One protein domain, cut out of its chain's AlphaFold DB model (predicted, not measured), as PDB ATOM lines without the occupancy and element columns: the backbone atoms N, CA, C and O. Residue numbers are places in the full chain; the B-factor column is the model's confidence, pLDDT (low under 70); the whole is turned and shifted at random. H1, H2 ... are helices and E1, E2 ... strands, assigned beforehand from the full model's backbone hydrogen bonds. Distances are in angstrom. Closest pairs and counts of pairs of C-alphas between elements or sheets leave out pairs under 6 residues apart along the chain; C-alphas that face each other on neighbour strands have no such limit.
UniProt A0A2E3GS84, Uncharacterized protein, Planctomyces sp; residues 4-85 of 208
ATOM      1  N   LEU A   4     132.614  77.893 146.519       95.12
ATOM      2  CA  LEU A   4     132.149  79.165 147.052       95.12
ATOM      3  C   LEU A   4     131.115  78.874 148.135       95.12
ATOM      4  O   LEU A   4     130.371  77.901 148.023       95.12
ATOM      5  N   ILE A   5     131.017  79.737 149.140       96.31
ATOM      6  CA  ILE A   5     129.847  79.766 150.023       96.31
ATOM      7  C   ILE A   5     129.134  81.093 149.815       96.31
ATOM      8  O   ILE A   5     129.774  82.137 149.793       96.31
ATOM      9  N   PHE A   6     127.817  81.068 149.660       96.75
ATOM     10  CA  PHE A   6     126.985  82.263 149.669       96.75
ATOM     11  C   PHE A   6     126.089  82.259 150.903       96.75
ATOM     12  O   PHE A   6     125.397  81.277 151.165       96.75
ATOM     13  N   ILE A   7     126.094  83.363 151.642       96.44
ATOM     14  CA  ILE A   7     125.250  83.591 152.814       96.44
ATOM     15  C   ILE A   7     124.280  84.728 152.462       96.44
ATOM     16  O   ILE A   7     124.742  85.849 152.218       96.44
ATOM     17  N   PRO A   8     122.961  84.469 152.383       96.06
ATOM     18  CA  PRO A   8     121.975  85.491 152.051       96.06
ATOM     19  C   PRO A   8     121.844  86.549 153.159       96.06
ATOM     20  O   PRO A   8     122.040  86.264 154.339       96.06
ATOM     21  N   GLY A   9     121.445  87.768 152.783       92.44
ATOM     22  CA  GLY A   9     121.255  88.890 153.711       92.44
ATOM     23  C   GLY A   9     122.521  89.724 153.916       92.44
ATOM     24  O   GLY A   9     123.473  89.604 153.165       92.44
ATOM     25  N   LYS A  10     122.554  90.615 154.911       74.38
ATOM     26  CA  LYS A  10     123.743  91.436 155.226       74.38
ATOM     27  C   LYS A  10     124.431  90.884 156.475       74.38
ATOM     28  O   LYS A  10     124.248  91.469 157.542       74.38
ATOM     29  N   PRO A  11     125.130  89.741 156.391       73.31
ATOM     30  CA  PRO A  11     125.616  89.101 157.593       73.31
ATOM     31  C   PRO A  11     126.832  89.874 158.134       73.31
ATOM     32  O   PRO A  11     127.578  90.496 157.367       73.31
ATOM     33  N   ASP A  12     127.011  89.880 159.457       77.38
ATOM     34  CA  ASP A  12     128.218  90.433 160.080       77.38
ATOM     35  C   ASP A  12     129.410  89.587 159.632       77.38
ATOM     36  O   ASP A  12     129.490  88.392 159.925       77.38
ATOM     37  N   LEU A  13     130.329  90.201 158.881       72.44
ATOM     38  CA  LEU A  13     131.431  89.522 158.198       72.44
ATOM     39  C   LEU A  13     132.300  88.688 159.157       72.44
ATOM     40  O   LEU A  13     132.935  87.735 158.716       72.44
ATOM     41  N   ASN A  14     132.305  89.003 160.457       68.88
ATOM     42  CA  ASN A  14     133.106  88.284 161.448       68.88
ATOM     43  C   ASN A  14     132.397  87.062 162.066       68.88
ATOM     44  O   ASN A  14     133.080  86.128 162.485       68.88
ATOM     45  N   SER A  15     131.060  87.029 162.109       82.25
ATOM     46  CA  SER A  15     130.272  85.941 162.722       82.25
ATOM     47  C   SER A  15     129.453  85.118 161.723       82.25
ATOM     48  O   SER A  15     129.011  84.021 162.067       82.25
ATOM     49  N   SER A  16     129.313  85.587 160.476       88.12
ATOM     50  CA  SER A  16     128.416  85.023 159.451       88.12
ATOM     51  C   SER A  16     128.504  83.500 159.323       88.12
ATOM     52  O   SER A  16     127.489  82.816 159.258       88.12
ATOM     53  N   LEU A  17     129.723  82.946 159.275       93.31
ATOM     54  CA  LEU A  17     129.924  81.502 159.122       93.31
ATOM     55  C   LEU A  17     129.498  80.719 160.367       93.31
ATOM     56  O   LEU A  17     128.992  79.611 160.239       93.31
ATOM     57  N   ILE A  18     129.680  81.277 161.564       92.81
ATOM     58  CA  ILE A  18     129.276  80.632 162.820       92.81
ATOM     59  C   ILE A  18     127.748  80.566 162.891       92.81
ATOM     60  O   ILE A  18     127.195  79.503 163.168       92.81
ATOM     61  N   GLU A  19     127.076  81.670 162.562       92.62
ATOM     62  CA  GLU A  19     125.612  81.801 162.585       92.62
ATOM     63  C   GLU A  19     124.903  80.826 161.637       92.62
ATOM     64  O   GLU A  19     123.771  80.424 161.896       92.62
ATOM     65  N   VAL A  20     125.575  80.396 160.566       94.12
ATOM     66  CA  VAL A  20     125.038  79.420 159.605       94.12
ATOM     67  C   VAL A  20     125.568  77.993 159.813       94.12
ATOM     68  O   VAL A  20     125.326  77.116 158.979       94.12
ATOM     69  N   GLY A  21     126.282  77.733 160.913       93.44
ATOM     70  CA  GLY A  21     126.775  76.397 161.271       93.44
ATOM     71  C   GLY A  21     128.046  75.953 160.534       93.44
ATOM     72  O   GLY A  21     128.324  74.762 160.442       93.44
ATOM     73  N   LEU A  22     128.831  76.896 160.012       94.25
ATOM     74  CA  LEU A  22     130.096  76.687 159.298       94.25
ATOM     75  C   LEU A  22     131.299  77.271 160.062       94.25
ATOM     76  O   LEU A  22     132.269  77.726 159.458       94.25
ATOM     77  N   ALA A  23     131.273  77.260 161.398       91.94
ATOM     78  CA  ALA A  23     132.346  77.814 162.235       91.94
ATOM     79  C   ALA A  23     133.748  77.258 161.886       91.94
ATOM     80  O   ALA A  23     134.745  77.977 161.889       91.94
ATOM     81  N   ASN A  24     133.823  75.984 161.503       90.06
ATOM     82  CA  ASN A  24     135.034  75.303 161.036       90.06
ATOM     83  C   ASN A  24     135.593  75.823 159.691       90.06
ATOM     84  O   ASN A  24     136.732  75.501 159.351       90.06
ATOM     85  N   HIS A  25     134.844  76.643 158.950       92.56
ATOM     86  CA  HIS A  25     135.271  77.250 157.686       92.56
ATOM     87  C   HIS A  25     135.893  78.648 157.865       92.56
ATOM     88  O   HIS A  25     136.405  79.209 156.899       92.56
ATOM     89  N   LEU A  26     135.881  79.215 159.079       91.31
ATOM     90  CA  LEU A  26     136.302  80.600 159.331       91.31
ATOM     91  C   LEU A  26     137.777  80.870 158.985       91.31
ATOM     92  O   LEU A  26     138.123  81.951 158.514       91.31
ATOM     93  N   ASP A  27     138.648  79.882 159.186       88.69
ATOM     94  CA  ASP A  27     140.088  80.026 158.957       88.69
ATOM     95  C   ASP A  27     140.417  80.343 157.487       88.69
ATOM     96  O   ASP A  27     140.212  79.509 156.596       88.69
ATOM     97  N   GLY A  28     140.971  81.537 157.251       88.94
ATOM     98  CA  GLY A  28     141.352  82.040 155.929       88.94
ATOM     99  C   GLY A  28     140.182  82.508 155.056       88.94
ATOM    100  O   GLY A  28     140.372  82.689 153.855       88.94
ATOM    101  N   ALA A  29     138.982  82.665 155.625       92.19
ATOM    102  CA  ALA A  29     137.808  83.112 154.888       92.19
ATOM    103  C   ALA A  29     137.932  84.589 154.471       92.19
ATOM    104  O   ALA A  29     138.306  85.455 155.259       92.19
ATOM    105  N   SER A  30     137.587  84.872 153.220       91.69
ATOM    106  CA  SER A  30     137.472  86.210 152.644       91.69
ATOM    107  C   SER A  30     136.032  86.446 152.226       91.69
ATOM    108  O   SER A  30     135.468  85.650 151.475       91.69
ATOM    109  N   PHE A  31     135.463  87.554 152.687       92.94
ATOM    110  CA  PHE A  31     134.054  87.884 152.523       92.94
ATOM    111  C   PHE A  31     133.888  89.006 151.497       92.94
ATOM    112  O   PHE A  31     134.545  90.041 151.582       92.94
ATOM    113  N   THR A  32     133.024  88.802 150.506       92.69
ATOM    114  CA  THR A  32     132.740  89.771 149.442       92.69
ATOM    115  C   THR A  32     131.233  89.991 149.340       92.69
ATOM    116  O   THR A  32     130.522  89.067 148.937       92.69
ATOM    117  N   PRO A  33     130.728  91.193 149.670       93.31
ATOM    118  CA  PRO A  33     129.331  91.536 149.443       93.31
ATOM    119  C   PRO A  33     128.974  91.453 147.955       93.31
ATOM    120  O   PRO A  33     129.754  91.882 147.102       93.31
ATOM    121  N   ILE A  34     127.792  90.920 147.656       93.31
ATOM    122  CA  ILE A  34     127.221  90.854 146.311       93.31
ATOM    123  C   ILE A  34     125.741  91.241 146.343       93.31
ATOM    124  O   ILE A  34     125.002  90.855 147.251       93.31
ATOM    125  N   ASP A  35     125.295  91.970 145.324       94.00
ATOM    126  CA  ASP A  35     123.898  92.411 145.224       94.00
ATOM    127  C   ASP A  35     122.978  91.331 144.642       94.00
ATOM    128  O   ASP A  35     121.785  91.316 144.929       94.00
ATOM    129  N   SER A  36     123.536  90.404 143.858       94.06
ATOM    130  CA  SER A  36     122.795  89.329 143.200       94.06
ATOM    131  C   SER A  36     123.580  88.021 143.257       94.06
ATOM    132  O   SER A  36     124.554  87.844 142.528       94.06
ATOM    133  N   GLY A  37     123.143  87.115 144.127       95.12
ATOM    134  CA  GLY A  37     123.647  85.755 144.266       95.12
ATOM    135  C   GLY A  37     122.567  84.694 144.007       95.12
ATOM    136  O   GLY A  37     121.518  84.985 143.422       95.12
ATOM    137  N   PRO A  38     122.803  83.450 144.454       94.50
ATOM    138  CA  PRO A  38     121.861  82.338 144.345       94.50
ATOM    139  C   PRO A  38     120.434  82.684 144.790       94.50
ATOM    140  O   PRO A  38     120.194  83.200 145.886       94.50
ATOM    141  N   GLY A  39     119.467  82.381 143.920       89.62
ATOM    142  CA  GLY A  39     118.056  82.706 144.141       89.62
ATOM    143  C   GLY A  39     117.723  84.197 144.008       89.62
ATOM    144  O   GLY A  39     116.705  84.627 144.537       89.62
ATOM    145  N   GLY A  40     118.582  84.994 143.358       93.19
ATOM    146  CA  GLY A  40     118.377  86.436 143.166       93.19
ATOM    147  C   GLY A  40     118.500  87.254 144.454       93.19
ATOM    148  O   GLY A  40     118.032  88.388 144.515       93.19
ATOM    149  N   ARG A  41     119.088  86.673 145.506       94.62
ATOM    150  CA  ARG A  41     119.241  87.314 146.815       94.62
ATOM    151  C   ARG A  41     120.558  88.069 146.888       94.62
ATOM    152  O   ARG A  41     121.577  87.579 146.406       94.62
ATOM    153  N   SER A  42     120.555  89.214 147.558       95.50
ATOM    154  CA  SER A  42     121.795  89.859 147.975       95.50
ATOM    155  C   SER A  42     122.412  89.111 149.152       95.50
ATOM    156  O   SER A  42     121.717  88.468 149.950       95.50
ATOM    157  N   GLY A  43     123.732  89.206 149.262       95.25
ATOM    158  CA  GLY A  43     124.404  88.884 150.502       95.25
ATOM    159  C   GLY A  43     125.906  88.818 150.410       95.25
ATOM    160  O   GLY A  43     126.524  89.737 149.877       95.25
ATOM    161  N   CYS A  44     126.508  87.781 150.980       95.06
ATOM    162  CA  CYS A  44     127.953  87.687 151.093       95.06
ATOM    163  C   CYS A  44     128.477  86.388 150.494       95.06
ATOM    164  O   CYS A  44     128.000  85.301 150.816       95.06
ATOM    165  N   MET A  45     129.481  86.510 149.633       94.69
ATOM    166  CA  MET A  45     130.202  85.385 149.065       94.69
ATOM    167  C   MET A  45     131.524  85.183 149.803       94.69
ATOM    168  O   MET A  45     132.280  86.132 150.012       94.69
ATOM    169  N   VAL A  46     131.801  83.944 150.188       94.19
ATOM    170  CA  VAL A  46     132.947  83.551 151.005       94.19
ATOM    171  C   VAL A  46     133.890  82.669 150.191       94.19
ATOM    172  O   VAL A  46     133.452  81.745 149.499       94.19
ATOM    173  N   THR A  47     135.189  82.967 150.272       93.31
ATOM    174  CA  THR A  47     136.269  82.252 149.566       93.31
ATOM    175  C   THR A  47     137.534  82.119 150.407       93.31
ATOM    176  O   THR A  47     137.676  82.799 151.413       93.31
ATOM    177  N   TRP A  48     138.482  81.282 149.965       91.12
ATOM    178  CA  TRP A  48     139.745  81.018 150.678       91.12
ATOM    179  C   TRP A  48     141.012  81.205 149.826       91.12
ATOM    180  O   TRP A  48     142.111  80.939 150.302       91.12
ATOM    181  N   GLN A  49     140.895  81.640 148.563       75.88
ATOM    182  CA  GLN A  49     142.026  81.692 147.613       75.88
ATOM    183  C   GLN A  49     142.345  83.089 147.059       75.88
ATOM    184  O   GLN A  49     142.961  83.209 146.004       75.88
ATOM    185  N   GLY A  50     141.945  84.153 147.761       70.81
ATOM    186  CA  GLY A  50     142.368  85.536 147.489       70.81
ATOM    187  C   GLY A  50     141.836  86.172 146.195       70.81
ATOM    188  O   GLY A  50     141.758  87.395 146.111       70.81
ATOM    189  N   ALA A  51     141.425  85.385 145.199       78.69
ATOM    190  CA  ALA A  51     140.702  85.887 144.041       78.69
ATOM    191  C   ALA A  51     139.299  86.341 144.461       78.69
ATOM    192  O   ALA A  51     138.597  85.628 145.183       78.69
ATOM    193  N   LYS A  52     138.880  87.516 143.978       86.06
ATOM    194  CA  LYS A  52     137.526  88.022 144.207       86.06
ATOM    195  C   LYS A  52     136.521  87.014 143.632       86.06
ATOM    196  O   LYS A  52     136.641  86.673 142.453       86.06
ATOM    197  N   PRO A  53     135.555  86.521 144.422       90.06
ATOM    198  CA  PRO A  53     134.570  85.595 143.899       90.06
ATOM    199  C   PRO A  53     133.685  86.268 142.853       90.06
ATOM    200  O   PRO A  53     133.350  87.449 142.972       90.06
ATOM    201  N   VAL A  54     133.270  85.486 141.860       91.12
ATOM    202  CA  VAL A  54     132.326  85.901 140.822       91.12
ATOM    203  C   VAL A  54     131.148  84.935 140.846       91.12
ATOM    204  O   VAL A  54     131.342  83.720 140.913       91.12
ATOM    205  N   TYR A  55     129.934  85.481 140.845       94.25
ATOM    206  CA  TYR A  55     128.714  84.700 140.684       94.25
ATOM    207  C   TYR A  55     128.473  84.480 139.188       94.25
ATOM    208  O   TYR A  55     128.215  85.431 138.454       94.25
ATOM    209  N   GLU A  56     128.591  83.232 138.746       94.50
ATOM    210  CA  GLU A  56     128.478  82.817 137.344       94.50
ATOM    211  C   GLU A  56     127.473  81.659 137.263       94.50
ATOM    212  O   GLU A  56     127.877  80.503 137.131       94.50
ATOM    213  N   PRO A  57     126.159  81.923 137.393       94.62
ATOM    214  CA  PRO A  57     125.145  80.873 137.536       94.62
ATOM    215  C   PRO A  57     125.089  79.890 136.363       94.62
ATOM    216  O   PRO A  57     124.662  78.758 136.541       94.62
ATOM    217  N   GLU A  58     125.541  80.294 135.175       95.38
ATOM    218  CA  GLU A  58     125.608  79.420 133.997       95.38
ATOM    219  C   GLU A  58     126.782  78.426 134.045       95.38
ATOM    220  O   GLU A  58     126.753  77.399 133.372       95.38
ATOM    221  N   GLN A  59     127.817  78.716 134.839       94.62
ATOM    222  CA  GLN A  59     129.017  77.882 134.992       94.62
ATOM    223  C   GLN A  59     129.102  77.213 136.371       94.62
ATOM    224  O   GLN A  59     130.029  76.441 136.635       94.62
ATOM    225  N   GLN A  60     128.167  77.537 137.263       95.38
ATOM    226  CA  GLN A  60     128.184  77.134 138.659       95.38
ATOM    227  C   GLN A  60     126.906  76.387 139.021       95.38
ATOM    228  O   GLN A  60     125.795  76.830 138.744       95.38
ATOM    229  N   GLU A  61     127.073  75.280 139.729       95.81
ATOM    230  CA  GLU A  61     125.993  74.609 140.433       95.81
ATOM    231  C   GLU A  61     125.939  75.142 141.867       95.81
ATOM    232  O   GLU A  61     126.973  75.259 142.529       95.81
ATOM    233  N   TRP A  62     124.738  75.471 142.341       97.06
ATOM    234  CA  TRP A  62     124.519  76.046 143.663       97.06
ATOM    235  C   TRP A  62     123.625  75.139 144.504       97.06
ATOM    236  O   TRP A  62     122.442  74.973 144.217       97.06
ATOM    237  N   LEU A  63     124.205  74.570 145.558       96.94
ATOM    238  CA  LEU A  63     123.558  73.623 146.460       96.94
ATOM    239  C   LEU A  63     123.056  74.363 147.707       96.94
ATOM    240  O   LEU A  63     123.884  74.889 148.459       96.94
ATOM    241  N   PRO A  64     121.741  74.437 147.962       97.38
ATOM    242  CA  PRO A  64     121.235  75.045 149.184       97.38
ATOM    243  C   PRO A  64     121.560  74.172 150.396       97.38
ATOM    244  O   PRO A  64     121.446  72.947 150.337       97.38
ATOM    245  N   ALA A  65     121.896  74.806 151.518       97.00
ATOM    246  CA  ALA A  65     122.082  74.107 152.781       97.00
ATOM    247  C   ALA A  65     120.802  73.369 153.203       97.00
ATOM    248  O   ALA A  65     119.703  73.942 153.174       97.00
ATOM    249  N   VAL A  66     120.943  72.118 153.644       95.62
ATOM    250  CA  VAL A  66     119.821  71.309 154.147       95.62
ATOM    251  C   VAL A  66     119.569  71.593 155.634       95.62
ATOM    252  O   VAL A  66     120.508  71.964 156.348       95.62
ATOM    253  N   PRO A  67     118.329  71.449 156.142       95.12
ATOM    254  CA  PRO A  67     118.046  71.671 157.559       95.12
ATOM    255  C   PRO A  67     118.724  70.597 158.419       95.12
ATOM    256  O   PRO A  67     118.618  69.403 158.123       95.12
ATOM    257  N   ARG A  68     119.434  71.011 159.477       90.69
ATOM    258  CA  ARG A  68     120.234  70.106 160.321       90.69
ATOM    259  C   ARG A  68     120.619  70.770 161.644       90.69
ATOM    260  O   ARG A  68     120.902  71.955 161.649       90.69
ATOM    261  N   ASP A  69     120.671  70.009 162.741       87.62
ATOM    262  CA  ASP A  69     121.203  70.454 164.047       87.62
ATOM    263  C   ASP A  69     120.584  71.776 164.554       87.62
ATOM    264  O   ASP A  69     121.266  72.639 165.096       87.62
ATOM    265  N   GLY A  70     119.275  71.952 164.337       91.25
ATOM    266  CA  GLY A  70     118.538  73.171 164.696       91.25
ATOM    267  C   GLY A  70     118.668  74.324 163.694       91.25
ATOM    268  O   GLY A  70     117.993  75.338 163.849       91.25
ATOM    269  N   PHE A  71     119.475  74.167 162.647       93.75
ATOM    270  CA  PHE A  71     119.625  75.153 161.586       93.75
ATOM    271  C   PHE A  71     118.588  74.988 160.473       93.75
ATOM    272  O   PHE A  71     118.276  73.877 160.030       93.75
ATOM    273  N   GLU A  72     118.108  76.123 159.965       94.31
ATOM    274  CA  GLU A  72     117.140  76.187 158.871       94.31
ATOM    275  C   GLU A  72     117.754  75.829 157.505       94.31
ATOM    276  O   GLU A  72     118.975  75.860 157.291       94.31
ATOM    277  N   LYS A  73     116.880  75.487 156.551       95.75
ATOM    278  CA  LYS A  73     117.253  75.298 155.143       95.75
ATOM    279  C   LYS A  73     117.681  76.623 154.503       95.75
ATOM    280  O   LYS A  73     117.236  77.682 154.927       95.75
ATOM    281  N   GLU A  74     118.500  76.564 153.454       95.31
ATOM    282  CA  GLU A  74     118.932  77.727 152.648       95.31
ATOM    283  C   GLU A  74     119.651  78.858 153.409       95.31
ATOM    284  O   GLU A  74     119.884  79.929 152.846       95.31
ATOM    285  N   ARG A  75     120.058  78.624 154.660       95.56
ATOM    286  CA  ARG A  75     120.873  79.558 155.456       95.56
ATOM    287  C   ARG A  75     122.227  79.887 154.814       95.56
ATOM    288  O   ARG A  75     122.807  80.927 155.093       95.56
ATOM    289  N   TYR A  76     122.727  78.996 153.961       96.88
ATOM    290  CA  TYR A  76     123.829  79.237 153.037       96.88
ATOM    291  C   TYR A  76     123.628  78.405 151.768       96.88
ATOM    292  O   TYR A  76     122.746  77.545 151.697       96.88
ATOM    293  N   TRP A  77     124.457  78.672 150.767       97.75
ATOM    294  CA  TRP A  77     124.538  77.932 149.515       97.75
ATOM    295  C   TRP A  77     125.993  77.588 149.209       97.75
ATOM    296  O   TRP A  77     126.876  78.409 149.449       97.75
ATOM    297  N   VAL A  78     126.243  76.404 148.657       97.25
ATOM    298  CA  VAL A  78     127.568  75.975 148.192       97.25
ATOM    299  C   VAL A  78     127.622  76.084 146.676       97.25
ATOM    300  O   VAL A  78     126.865  75.406 145.989       97.25
ATOM    301  N   GLY A  79     128.508  76.925 146.157       96.44
ATOM    302  CA  GLY A  79     128.761  77.067 144.727       96.44
ATOM    303  C   GLY A  79     129.938  76.205 144.292       96.44
ATOM    304  O   GLY A  79     131.011  76.281 144.892       96.44
ATOM    305  N   ILE A  80     129.772  75.413 143.237       95.38
ATOM    306  CA  ILE A  80     130.846  74.618 142.626       95.38
ATOM    307  C   ILE A  80     130.829  74.755 141.109       95.38
ATOM    308  O   ILE A  80     129.781  74.987 140.516       95.38
ATOM    309  N   ASN A  81     131.982  74.564 140.467       94.00
ATOM    310  CA  ASN A  81     132.029  74.374 139.022       94.00
ATOM    311  C   ASN A  81     131.960  72.862 138.724       94.00
ATOM    312  O   ASN A  81     132.924  72.154 139.026       94.00
ATOM    313  N   PRO A  82     130.870  72.347 138.127       92.19
ATOM    314  CA  PRO A  82     130.698  70.910 137.913       92.19
ATOM    315  C   PRO A  82     131.717  70.321 136.926       92.19
ATOM    316  O   PRO A  82     132.015  69.133 137.002       92.19
ATOM    317  N   SER A  83     132.300  71.137 136.036       92.81
ATOM    318  CA  SER A  83     133.377  70.699 135.131       92.81
ATOM    319  C   SER A  83     134.732  70.539 135.831       92.81
ATOM    320  O   SER A  83     135.650  69.933 135.280       92.81
ATOM    321  N   LYS A  84     134.870  71.088 137.044       91.06
ATOM    322  CA  LYS A  84     136.098  71.049 137.839       91.06
ATOM    323  C   LYS A  84     135.764  70.929 139.333       91.06
ATOM    324  O   LYS A  84     135.932  71.908 140.069       91.06
ATOM    325  N   PRO A  85     135.282  69.756 139.783       90.75
ATOM    326  CA  PRO A  85     134.922  69.548 141.179       90.75
ATOM    327  C   PRO A  85     136.132  69.748 142.114       90.75
ATOM    328  O   PRO A  85     137.285  69.563 141.708       90.75
TER     329      PRO A  85
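This is residues 4 to 85 of the 208 residues of an uncharacterized protein of Planctomyces sp (UniProt A0A2E3GS84). Little of this domain is regular structure: one strongly twisted sheet of five short strands, in the order E2 E3 E1 E5 E4, antiparallel throughout, with long loops and a short helix, H1, that only grazes it. The printed part has 82 residues, 27 in named elements, mostly strand, running E1 H1 E2 E3 E4 E5. It is compact, radius of gyration of the C-alphas 12.0 A, spans 32 by 25 by 24 A.

Find C-alpha 4 at (132.149, 79.165, 147.052); E1, residues 4 to 8, runs 13.0 A from there. Look next for E3, residues 43 to 47, E2, 30 to 34, E4, 61 to 64, and E5, 77 to 80, ending at (130.846, 74.618, 142.626). H1 is residues 16 to 19, 5.3 A.

Within hydrogen-bond range are N 7 and O 44 of E1 and E3, N 4 and O 79 of E1 and E5, N 32 and O 45 of hairpin E2 and E3, and N 63 and O 78 of hairpin E4 and E5, each 2.8 A. E1, H1 and E2 form a split strand-helix-strand unit, E3 between its two same-way strands, the crossover right-handed. H1 is too short for an O i to N i+4 pair.

The printed part has no cut. Links E3 to E4 and E4 to E5 are long. Residue 14 is under 70.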